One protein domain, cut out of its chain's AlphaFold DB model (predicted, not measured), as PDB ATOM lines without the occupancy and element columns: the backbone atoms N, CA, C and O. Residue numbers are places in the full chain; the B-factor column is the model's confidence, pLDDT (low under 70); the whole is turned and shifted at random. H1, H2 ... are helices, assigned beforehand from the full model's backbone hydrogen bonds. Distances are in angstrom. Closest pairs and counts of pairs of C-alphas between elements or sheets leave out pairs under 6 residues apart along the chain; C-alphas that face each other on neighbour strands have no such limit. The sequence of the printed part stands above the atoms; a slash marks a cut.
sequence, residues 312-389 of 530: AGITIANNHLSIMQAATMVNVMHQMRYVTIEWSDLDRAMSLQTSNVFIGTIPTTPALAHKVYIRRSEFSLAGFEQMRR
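Overview. This is residues 312 to 389 of the 530 residues of an uncharacterized protein of Cladophialophora yegresii CBS 114405 (UniProt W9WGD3). One long helix, H1, stands with its first residues, 312 to 319, sticking out free, while three shorter helices gather in an arc round its later part: H2 crosswise, the very short H3 next, and H4 side by side with H1 but running the other way. H5 sits beyond H4 at the far end of this arc, away from H1. The printed part has 78 residues, with five named helices in the order H1, H2, H3, H4, H5 and no named strand, and its class is all helix. It is compact, with a radius of gyration of the C-alphas of 13.2 A, and its outline is flat, spanning 37 by 37 by 20 A.

Along the chain. H1 covers residues 312 to 335, from C-alpha 312 at (-23.338, -4.326, 26.142) to C-alpha 335 at (-14.679, 26.784, 13.528), a length of 34.7 A. H2 covers residues 344 to 352 and is 12.0 A long. H3, residues 354 to 358, measures 5.7 A. H4, residues 366 to 376, is 15.0 A long. H5, residues 381 to 387, measures 9.8 A and ends with C-alpha 387 at (4.697, 14.474, 19.330).

Arrangement. H1 and H4 are the hub, touching three other helices each. H1 touches H2 with residues 323 to 327 alone, and the closest C-alphas, those of Ala 327 and Leu 346, are 6.5 A apart. The lines of H1 and H2 are about perpendicular, at 78 degrees. H1 touches H3 with residues 324 to 328 alone, closest at the C-alphas of Met 324 and Val 357, 5.4 A apart. H2 and H3 are close but not clearly touching, with their closest C-alphas, those of Met 350 and Val 357, 6.6 A apart. H1 touches H4 with residues 325 to 335 alone, closest at the C-alphas of Val 332 and Pro 366, 5.3 A apart. The two run opposite ways at a shallow tilt of 12 degrees. H3 and H4 only just touch, with 3 pairs of C-alphas within 8 A; the closest, those of Phe 358 and Val 372, are 6.3 A apart. H4 and H5 touch only at the corner by their link, and only just, with 3 such pairs; the closest C-alphas, those of Arg 375 and Leu 381, are 7.0 A apart. Their tilt is steep, 57 degrees, opposite ways. H5 is apart from H1, H2 and H3, and H2 is apart from H4. In H1, H2, H3, H4 and H5 every O i to N i+4 pair is within hydrogen-bond range.

Size, cuts and confidence. The two C-alphas farthest apart, those of Ala 312 and Arg 389, are 39.8 A apart. The printed part has no cut. The links H2 to H3 and H4 to H5 are tight, H1 to H2 and H3 to H4 are short, and no link is long. The mean pLDDT of the printed part is 88.2, and residues 380 to 389 are under 70.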
ATOM      1  N   ALA A 312     -22.536  -5.548  26.166       91.25
ATOM      2  CA  ALA A 312     -23.338  -4.326  26.142       91.25
ATOM      3  C   ALA A 312     -22.561  -3.113  26.684       91.25
ATOM      4  O   ALA A 312     -22.635  -2.026  26.110       91.25
ATOM      5  N   GLY A 313     -21.780  -3.297  27.752       91.88
ATOM      6  CA  GLY A 313     -20.915  -2.260  28.311       91.88
ATOM      7  C   GLY A 313     -19.856  -1.780  27.317       91.88
ATOM      8  O   GLY A 313     -19.697  -0.573  27.134       91.88
ATOM      9  N   ILE A 314     -19.189  -2.710  26.627       91.00
ATOM     10  CA  ILE A 314     -18.195  -2.401  25.589       91.00
ATOM     11  C   ILE A 314     -18.849  -1.648  24.424       91.00
ATOM     12  O   ILE A 314     -18.332  -0.618  23.991       91.00
ATOM     13  N   THR A 315     -20.008  -2.103  23.939       92.25
ATOM     14  CA  THR A 315     -20.731  -1.434  22.847       92.25
ATOM     15  C   THR A 315     -21.139  -0.011  23.223       92.25
ATOM     16  O   THR A 315     -20.928   0.912  22.438       92.25
ATOM     17  N   ILE A 316     -21.677   0.199  24.429       90.62
ATOM     18  CA  ILE A 316     -22.061   1.535  24.907       90.62
ATOM     19  C   ILE A 316     -20.831   2.442  25.023       90.62
ATOM     20  O   ILE A 316     -20.886   3.590  24.582       90.62
ATOM     21  N   ALA A 317     -19.722   1.939  25.573       87.62
ATOM     22  CA  ALA A 317     -18.484   2.703  25.701       87.62
ATOM     23  C   ALA A 317     -17.932   3.127  24.331       87.62
ATOM     24  O   ALA A 317     -17.598   4.298  24.146       87.62
ATOM     25  N   ASN A 318     -17.907   2.211  23.360       88.88
ATOM     26  CA  ASN A 318     -17.449   2.493  22.001       88.88
ATOM     27  C   ASN A 318     -18.342   3.525  21.306       88.88
ATOM     28  O   ASN A 318     -17.831   4.521  20.803       88.88
ATOM     29  N   ASN A 319     -19.666   3.351  21.351       90.06
ATOM     30  CA  ASN A 319     -20.606   4.305  20.755       90.06
ATOM     31  C   ASN A 319     -20.471   5.697  21.385       90.06
ATOM     32  O   ASN A 319     -20.438   6.706  20.680       90.06
ATOM     33  N   HIS A 320     -20.339   5.761  22.712       89.06
ATOM     34  CA  HIS A 320     -20.125   7.014  23.426       89.06
ATOM     35  C   HIS A 320     -18.806   7.688  23.014       89.06
ATOM     36  O   HIS A 320     -18.787   8.891  22.751       89.06
ATOM     37  N   LEU A 321     -17.709   6.928  22.893       89.38
ATOM     38  CA  LEU A 321     -16.425   7.436  22.400       89.38
ATOM     39  C   LEU A 321     -16.533   7.964  20.965       89.38
ATOM     40  O   LEU A 321     -16.071   9.074  20.706       89.38
ATOM     41  N   SER A 322     -17.188   7.231  20.063       91.12
ATOM     42  CA  SER A 322     -17.397   7.661  18.678       91.12
ATOM     43  C   SER A 322     -18.172   8.976  18.596       91.12
ATOM     44  O   SER A 322     -17.746   9.883  17.883       91.12
ATOM     45  N   ILE A 323     -19.249   9.130  19.378       92.06
ATOM     46  CA  ILE A 323     -20.021  10.381  19.437       92.06
ATOM     47  C   ILE A 323     -19.149  11.533  19.947       92.06
ATOM     48  O   ILE A 323     -19.148  12.610  19.355       92.06
ATOM     49  N   MET A 324     -18.367  11.325  21.012       91.69
ATOM     50  CA  MET A 324     -17.497  12.375  21.558       91.69
ATOM     51  C   MET A 324     -16.402  12.809  20.574       91.69
ATOM     52  O   MET A 324     -16.090  14.001  20.471       91.69
ATOM     53  N   GLN A 325     -15.812  11.856  19.850       92.31
ATOM     54  CA  GLN A 325     -14.800  12.137  18.834       92.31
ATOM     55  C   GLN A 325     -15.410  12.880  17.640       92.31
ATOM     56  O   GLN A 325     -14.865  13.906  17.230       92.31
ATOM     57  N   ALA A 326     -16.567  12.424  17.147       94.75
ATOM     58  CA  ALA A 326     -17.305  13.082  16.072       94.75
ATOM     59  C   ALA A 326     -17.704  14.512  16.458       94.75
ATOM     60  O   ALA A 326     -17.414  15.442  15.715       94.75
ATOM     61  N   ALA A 327     -18.256  14.712  17.657       95.50
ATOM     62  CA  ALA A 327     -18.595  16.030  18.193       95.50
ATOM     63  C   ALA A 327     -17.382  16.971  18.242       95.50
ATOM     64  O   ALA A 327     -17.458  18.132  17.841       95.50
ATOM     65  N   THR A 328     -16.227  16.469  18.692       94.44
ATOM     66  CA  THR A 328     -15.003  17.280  18.737       94.44
ATOM     67  C   THR A 328     -14.520  17.659  17.342       94.44
ATOM     68  O   THR A 328     -14.108  18.798  17.130       94.44
ATOM     69  N   MET A 329     -14.605  16.733  16.388       94.56
ATOM     70  CA  MET A 329     -14.218  16.968  15.000       94.56
ATOM     71  C   MET A 329     -15.161  17.952  14.296       94.56
ATOM     72  O   MET A 329     -14.684  18.902  13.682       94.56
ATOM     73  N   VAL A 330     -16.475  17.778  14.437       95.50
ATOM     74  CA  VAL A 330     -17.492  18.662  13.847       95.50
ATOM     75  C   VAL A 330     -17.372  20.080  14.400       95.50
ATOM     76  O   VAL A 330     -17.320  21.033  13.626       95.50
ATOM     77  N   ASN A 331     -17.172  20.239  15.713       95.50
ATOM     78  CA  ASN A 331     -16.899  21.548  16.311       95.50
ATOM     79  C   ASN A 331     -15.657  22.231  15.694       95.50
ATOM     80  O   ASN A 331     -15.679  23.430  15.412       95.50
ATOM     81  N   VAL A 332     -14.579  21.481  15.430       96.25
ATOM     82  CA  VAL A 332     -13.390  22.018  14.738       96.25
ATOM     83  C   VAL A 332     -13.705  22.401  13.294       96.25
ATOM     84  O   VAL A 332     -13.309  23.478  12.852       96.25
ATOM     85  N   MET A 333     -14.426  21.551  12.564       96.12
ATOM     86  CA  MET A 333     -14.794  21.808  11.171       96.12
ATOM     87  C   MET A 333     -15.672  23.055  11.027       96.12
ATOM     88  O   MET A 333     -15.442  23.845  10.110       96.12
ATOM     89  N   HIS A 334     -16.605  23.283  11.957       95.00
ATOM     90  CA  HIS A 334     -17.395  24.513  12.010       95.00
ATOM     91  C   HIS A 334     -16.529  25.745  12.281       95.00
ATOM     92  O   HIS A 334     -16.646  26.748  11.579       95.00
ATOM     93  N   GLN A 335     -15.599  25.673  13.239       94.75
ATOM     94  CA  GLN A 335     -14.679  26.784  13.528       94.75
ATOM     95  C   GLN A 335     -13.793  27.145  12.338       94.75
ATOM     96  O   GLN A 335     -13.502  28.318  12.114       94.75
ATOM     97  N   MET A 336     -13.373  26.139  11.571       96.25
ATOM     98  CA  MET A 336     -12.579  26.322  10.357       96.25
ATOM     99  C   MET A 336     -13.424  26.675   9.127       96.25
ATOM    100  O   MET A 336     -12.858  26.935   8.069       96.25
ATOM    101  N   ARG A 337     -14.758  26.709   9.259       95.75
ATOM    102  CA  ARG A 337     -15.721  26.922   8.167       95.75
ATOM    103  C   ARG A 337     -15.588  25.909   7.021       95.75
ATOM    104  O   ARG A 337     -15.908  26.227   5.881       95.75
ATOM    105  N   TYR A 338     -15.127  24.694   7.318       96.38
ATOM    106  CA  TYR A 338     -15.104  23.590   6.349       96.38
ATOM    107  C   TYR A 338     -16.457  22.899   6.221       96.38
ATOM    108  O   TYR A 338     -16.771  22.362   5.163       96.38
ATOM    109  N   VAL A 339     -17.255  22.930   7.287       94.75
ATOM    110  CA  VAL A 339     -18.628  22.430   7.292       94.75
ATOM    111  C   VAL A 339     -19.548  23.579   7.676       94.75
ATOM    112  O   VAL A 339     -19.378  24.210   8.722       94.75
ATOM    113  N   THR A 340     -20.505  23.862   6.799       94.56
ATOM    114  CA  THR A 340     -21.579  24.842   7.013       94.56
ATOM    115  C   THR A 340     -22.904  24.181   7.376       94.56
ATOM    116  O   THR A 340     -23.783  24.852   7.899       94.56
ATOM    117  N   ILE A 341     -23.046  22.882   7.099       94.44
ATOM    118  CA  ILE A 341     -24.260  22.110   7.367       94.44
ATOM    119  C   ILE A 341     -24.348  21.826   8.865       94.44
ATOM    120  O   ILE A 341     -23.426  21.237   9.427       94.44
ATOM    121  N   GLU A 342     -25.458  22.213   9.485       92.31
ATOM    122  CA  GLU A 342     -25.764  21.893  10.879       92.31
ATOM    123  C   GLU A 342     -26.150  20.418  11.019       92.31
ATOM    124  O   GLU A 342     -26.892  19.865  10.204       92.31
ATOM    125  N   TRP A 343     -25.625  19.761  12.049       94.69
ATOM    126  CA  TRP A 343     -25.924  18.367  12.360       94.69
ATOM    127  C   TRP A 343     -26.782  18.367  13.613       94.69
ATOM    128  O   TRP A 343     -26.296  18.065  14.700       94.69
ATOM    129  N   SER A 344     -28.059  18.720  13.455       94.94
ATOM    130  CA  SER A 344     -28.990  19.024  14.552       94.94
ATOM    131  C   SER A 344     -28.943  18.026  15.716       94.94
ATOM    132  O   SER A 344     -28.915  18.437  16.877       94.94
ATOM    133  N   ASP A 345     -28.861  16.724  15.437       94.25
ATOM    134  CA  ASP A 345     -28.754  15.683  16.464       94.25
ATOM    135  C   ASP A 345     -27.420  15.718  17.220       94.25
ATOM    136  O   ASP A 345     -27.388  15.598  18.449       94.25
ATOM    137  N   LEU A 346     -26.310  15.911  16.505       94.69
ATOM    138  CA  LEU A 346     -24.984  16.016  17.106       94.69
ATOM    139  C   LEU A 346     -24.824  17.344  17.853       94.69
ATOM    140  O   LEU A 346     -24.276  17.354  18.952       94.69
ATOM    141  N   ASP A 347     -25.360  18.438  17.319       94.38
ATOM    142  CA  ASP A 347     -25.385  19.759  17.953       94.38
ATOM    143  C   ASP A 347     -26.226  19.740  19.235       94.38
ATOM    144  O   ASP A 347     -25.827  20.247  20.295       94.38
ATOM    145  N   ARG A 348     -27.362  19.040  19.198       94.62
ATOM    146  CA  ARG A 348     -28.171  18.756  20.383       94.62
ATOM    147  C   ARG A 348     -27.421  17.878  21.383       94.62
ATOM    148  O   ARG A 348     -27.458  18.155  22.582       94.62
ATOM    149  N   ALA A 349     -26.707  16.849  20.934       92.62
ATOM    150  CA  ALA A 349     -25.886  16.025  21.818       92.62
ATOM    151  C   ALA A 349     -24.754  16.844  22.467       92.62
ATOM    152  O   ALA A 349     -24.531  16.742  23.675       92.62
ATOM    153  N   MET A 350     -24.090  17.711  21.701       94.19
ATOM    154  CA  MET A 350     -23.037  18.612  22.174       94.19
ATOM    155  C   MET A 350     -23.546  19.613  23.211       94.19
ATOM    156  O   MET A 350     -22.860  19.844  24.209       94.19
ATOM    157  N   SER A 351     -24.741  20.176  23.016       94.00
ATOM    158  CA  SER A 351     -25.352  21.120  23.963       94.00
ATOM    159  C   SER A 351     -25.844  20.441  25.244       94.00
ATOM    160  O   SER A 351     -25.615  20.952  26.338       94.00
ATOM    161  N   LEU A 352     -26.448  19.251  25.149       94.62
ATOM    162  CA  LEU A 352     -26.912  18.502  26.324       94.62
ATOM    163  C   LEU A 352     -25.763  17.926  27.156       94.62
ATOM    164  O   LEU A 352     -25.879  17.803  28.374       94.62
ATOM    165  N   GLN A 353     -24.666  17.539  26.505       93.06
ATOM    166  CA  GLN A 353     -23.546  16.843  27.134       93.06
ATOM    167  C   GLN A 353     -22.260  17.670  27.088       93.06
ATOM    168  O   GLN A 353     -21.175  17.101  27.092       93.06
ATOM    169  N   THR A 354     -22.326  19.004  27.086       94.31
ATOM    170  CA  THR A 354     -21.134  19.859  26.914       94.31
ATOM    171  C   THR A 354     -20.019  19.541  27.915       94.31
ATOM    172  O   THR A 354     -18.865  19.352  27.525       94.31
ATOM    173  N   SER A 355     -20.354  19.388  29.201       92.81
ATOM    174  CA  SER A 355     -19.381  19.013  30.237       92.81
ATOM    175  C   SER A 355     -18.766  17.635  29.975       92.81
ATOM    176  O   SER A 355     -17.566  17.432  30.170       92.81
ATOM    177  N   ASN A 356     -19.595  16.717  29.477       90.19
ATOM    178  CA  ASN A 356     -19.275  15.328  29.196       90.19
ATOM    179  C   ASN A 356     -18.711  15.086  27.802       90.19
ATOM    180  O   ASN A 356     -18.204  13.996  27.605       90.19
ATOM    181  N   VAL A 357     -18.676  16.056  26.890       91.25
ATOM    182  CA  VAL A 357     -18.025  15.966  25.569       91.25
ATOM    183  C   VAL A 357     -16.721  16.772  25.552       91.25
ATOM    184  O   VAL A 357     -15.711  16.307  25.027       91.25
ATOM    185  N   PHE A 358     -16.696  17.938  26.204       92.62
ATOM    186  CA  PHE A 358     -15.597  18.897  26.065       92.62
ATOM    187  C   PHE A 358     -14.793  19.180  27.339       92.62
ATOM    188  O   PHE A 358     -13.890  20.014  27.320       92.62
ATOM    189  N   ILE A 359     -15.068  18.475  28.443       89.75
ATOM    190  CA  ILE A 359     -14.447  18.740  29.755       89.75
ATOM    191  C   ILE A 359     -14.738  20.188  30.199       89.75
ATOM    192  O   ILE A 359     -13.841  20.991  30.444       89.75
ATOM    193  N   GLY A 360     -16.026  20.521  30.291       91.69
ATOM    194  CA  GLY A 360     -16.509  21.813  30.786       91.69
ATOM    195  C   GLY A 360     -17.184  22.648  29.705       91.69
ATOM    196  O   GLY A 360     -18.407  22.713  29.679       91.69
ATOM    197  N   THR A 361     -16.405  23.274  28.825       94.94
ATOM    198  CA  THR A 361     -16.901  24.248  27.835       94.94
ATOM    199  C   THR A 361     -16.553  23.840  26.411       94.94
ATOM    200  O   THR A 361     -15.467  23.303  26.186       94.94
ATOM    201  N   ILE A 362     -17.420  24.163  25.444       96.25
ATOM    202  CA  ILE A 362     -17.139  23.956  24.016       96.25
ATOM    203  C   ILE A 362     -15.848  24.716  23.652       96.25
ATOM    204  O   ILE A 362     -15.769  25.925  23.884       96.25
ATOM    205  N   PRO A 363     -14.808  24.042  23.130       96.31
ATOM    206  CA  PRO A 363     -13.570  24.695  22.739       96.31
ATOM    207  C   PRO A 363     -13.877  25.671  21.615       96.31
ATOM    208  O   PRO A 363     -14.461  25.252  20.629       96.31
ATOM    209  N   THR A 364     -13.465  26.930  21.738       97.00
ATOM    210  CA  THR A 364     -13.735  27.988  20.744       97.00
ATOM    211  C   THR A 364     -12.622  28.154  19.711       97.00
ATOM    212  O   THR A 364     -12.737  28.972  18.803       97.00
ATOM    213  N   THR A 365     -11.522  27.410  19.861       96.69
ATOM    214  CA  THR A 365     -10.409  27.414  18.907       96.69
ATOM    215  C   THR A 365      -9.995  25.982  18.557       96.69
ATOM    216  O   THR A 365      -9.984  25.124  19.453       96.69
ATOM    217  N   PRO A 366      -9.548  25.715  17.311       94.94
ATOM    218  CA  PRO A 366      -9.112  24.379  16.903       94.94
ATOM    219  C   PRO A 366      -7.981  23.829  17.782       94.94
ATOM    220  O   PRO A 366      -7.947  22.648  18.123       94.94
ATOM    221  N   ALA A 367      -7.077  24.704  18.235       92.31
ATOM    222  CA  ALA A 367      -5.984  24.335  19.130       92.31
ATOM    223  C   ALA A 367      -6.471  23.860  20.512       92.31
ATOM    224  O   ALA A 367      -5.871  22.954  21.095       92.31
ATOM    225  N   LEU A 368      -7.539  24.460  21.054       92.50
ATOM    226  CA  LEU A 368      -8.159  23.998  22.297       92.50
ATOM    227  C   LEU A 368      -8.930  22.697  22.078       92.50
ATOM    228  O   LEU A 368      -8.805  21.790  22.897       92.50
ATOM    229  N   ALA A 369      -9.661  22.581  20.967       93.62
ATOM    230  CA  ALA A 369     -10.392  21.364  20.630       93.62
ATOM    231  C   ALA A 369      -9.459  20.156  20.523       93.62
ATOM    232  O   ALA A 369      -9.724  19.115  21.119       93.62
ATOM    233  N   HIS A 370      -8.302  20.328  19.883       90.19
ATOM    234  CA  HIS A 370      -7.271  19.299  19.812       90.19
ATOM    235  C   HIS A 370      -6.727  18.908  21.198       90.19
ATOM    236  O   HIS A 370      -6.611  17.725  21.508       90.19
ATOM    237  N   LYS A 371      -6.453  19.878  22.085       89.62
ATOM    238  CA  LYS A 371      -6.029  19.583  23.469       89.62
ATOM    239  C   LYS A 371      -7.087  18.795  24.245       89.62
ATOM    240  O   LYS A 371      -6.734  17.887  24.994       89.62
ATOM    241  N   VAL A 372      -8.362  19.153  24.088       89.25
ATOM    242  CA  VAL A 372      -9.489  18.451  24.719       89.25
ATOM    243  C   VAL A 372      -9.616  17.034  24.165       89.25
ATOM    244  O   VAL A 372      -9.711  16.100  24.957       89.25
ATOM    245  N   TYR A 373      -9.513  16.866  22.844       89.81
ATOM    246  CA  TYR A 373      -9.504  15.566  22.174       89.81
ATOM    247  C   TYR A 373      -8.408  14.649  22.726       89.81
ATOM    248  O   TYR A 373      -8.687  13.545  23.174       89.81
ATOM    249  N   ILE A 374      -7.164  15.126  22.782       87.12
ATOM    250  CA  ILE A 374      -6.025  14.341  23.282       87.12
ATOM    251  C   ILE A 374      -6.221  13.945  24.741       87.12
ATOM    252  O   ILE A 374      -5.996  12.794  25.109       87.12
ATOM    253  N   ARG A 375      -6.665  14.894  25.574       85.88
ATOM    254  CA  ARG A 375      -6.928  14.641  26.992       85.88
ATOM    255  C   ARG A 375      -8.042  13.611  27.187       85.88
ATOM    256  O   ARG A 375      -8.004  12.870  28.162       85.88
ATOM    257  N   ARG A 376      -9.024  13.589  26.281       83.06
ATOM    258  CA  ARG A 376     -10.155  12.655  26.272       83.06
ATOM    259  C   ARG A 376      -9.790  11.267  25.795       83.06
ATOM    260  O   ARG A 376     -10.237  10.302  26.393       83.06
ATOM    261  N   SER A 377      -8.964  11.177  24.764       81.12
ATOM    262  CA  SER A 377      -8.473   9.914  24.218       81.12
ATOM    263  C   SER A 377      -7.439   9.236  25.128       81.12
ATOM    264  O   SER A 377      -6.724   8.351  24.677       81.12
ATOM    265  N   GLU A 378      -7.315   9.693  26.382       78.81
ATOM    266  CA  GLU A 378      -6.365   9.224  27.398       78.81
ATOM    267  C   GLU A 378      -4.900   9.201  26.936       78.81
ATOM    268  O   GLU A 378      -4.030   8.611  27.582       78.81
ATOM    269  N   PHE A 379      -4.583   9.917  25.852       72.00
ATOM    270  CA  PHE A 379      -3.207  10.122  25.451       72.00
ATOM    271  C   PHE A 379      -2.528  10.941  26.538       72.00
ATOM    272  O   PHE A 379      -2.957  12.048  26.884       72.00
ATOM    273  N   SER A 380      -1.449  10.392  27.097       67.81
ATOM    274  CA  SER A 380      -0.703  11.122  28.113       67.81
ATOM    275  C   SER A 380      -0.265  12.474  27.540       67.81
ATOM    276  O   SER A 380       0.305  12.552  26.449       67.81
ATOM    277  N   LEU A 381      -0.505  13.551  28.291       62.78
ATOM    278  CA  LEU A 381      -0.045  14.900  27.937       62.78
ATOM    279  C   LEU A 381       1.467  14.923  27.657       62.78
ATOM    280  O   LEU A 381       1.918  15.631  26.762       62.78
ATOM    281  N   ALA A 382       2.233  14.087  28.365       65.38
ATOM    282  CA  ALA A 382       3.664  13.901  28.146       65.38
ATOM    283  C   ALA A 382       3.992  13.257  26.785       65.38
ATOM    284  O   ALA A 382       4.996  13.615  26.172       65.38
ATOM    285  N   GLY A 383       3.168  12.320  26.308       65.56
ATOM    286  CA  GLY A 383       3.269  11.749  24.962       65.56
ATOM    287  C   GLY A 383       2.917  12.780  23.892       65.56
ATOM    288  O   GLY A 383       3.631  12.912  22.901       65.56
ATOM    289  N   PHE A 384       1.896  13.598  24.141       63.31
ATOM    290  CA  PHE A 384       1.518  14.673  23.230       63.31
ATOM    291  C   PHE A 384       2.584  15.774  23.103       63.31
ATOM    292  O   PHE A 384       2.917  16.206  21.999       63.31
ATOM    293  N   GLU A 385       3.175  16.210  24.217       63.31
ATOM    294  CA  GLU A 385       4.282  17.176  24.192       63.31
ATOM    295  C   GLU A 385       5.511  16.647  23.438       63.31
ATOM    296  O   GLU A 385       6.270  17.437  22.869       63.31
ATOM    297  N   GLN A 386       5.699  15.325  23.397       63.03
ATOM    298  CA  GLN A 386       6.755  14.684  22.612       63.03
ATOM    299  C   GLN A 386       6.419  14.639  21.114       63.03
ATOM    300  O   GLN A 386       7.307  14.925  20.313       63.03
ATOM    301  N   MET A 387       5.155  14.401  20.733       57.62
ATOM    302  CA  MET A 387       4.697  14.474  19.330       57.62
ATOM    303  C   MET A 387       4.839  15.884  18.735       57.62
ATOM    304  O   MET A 387       5.110  16.049  17.549       57.62
ATOM    305  N   ARG A 388       4.752  16.932  19.564       52.25
ATOM    306  CA  ARG A 388       4.943  18.334  19.146       52.25
ATOM    307  C   ARG A 388       6.327  18.658  18.566       52.25
ATOM    308  O   ARG A 388       6.505  19.753  18.042       52.25
ATOM    309  N   ARG A 389       7.308  17.753  18.664       52.97
ATOM    310  CA  ARG A 389       8.679  17.954  18.154       52.97
ATOM    311  C   ARG A 389       8.917  17.396  16.745       52.97
ATOM    312  O   ARG A 389      10.068  17.167  16.393       52.97
TER     313      ARG A 389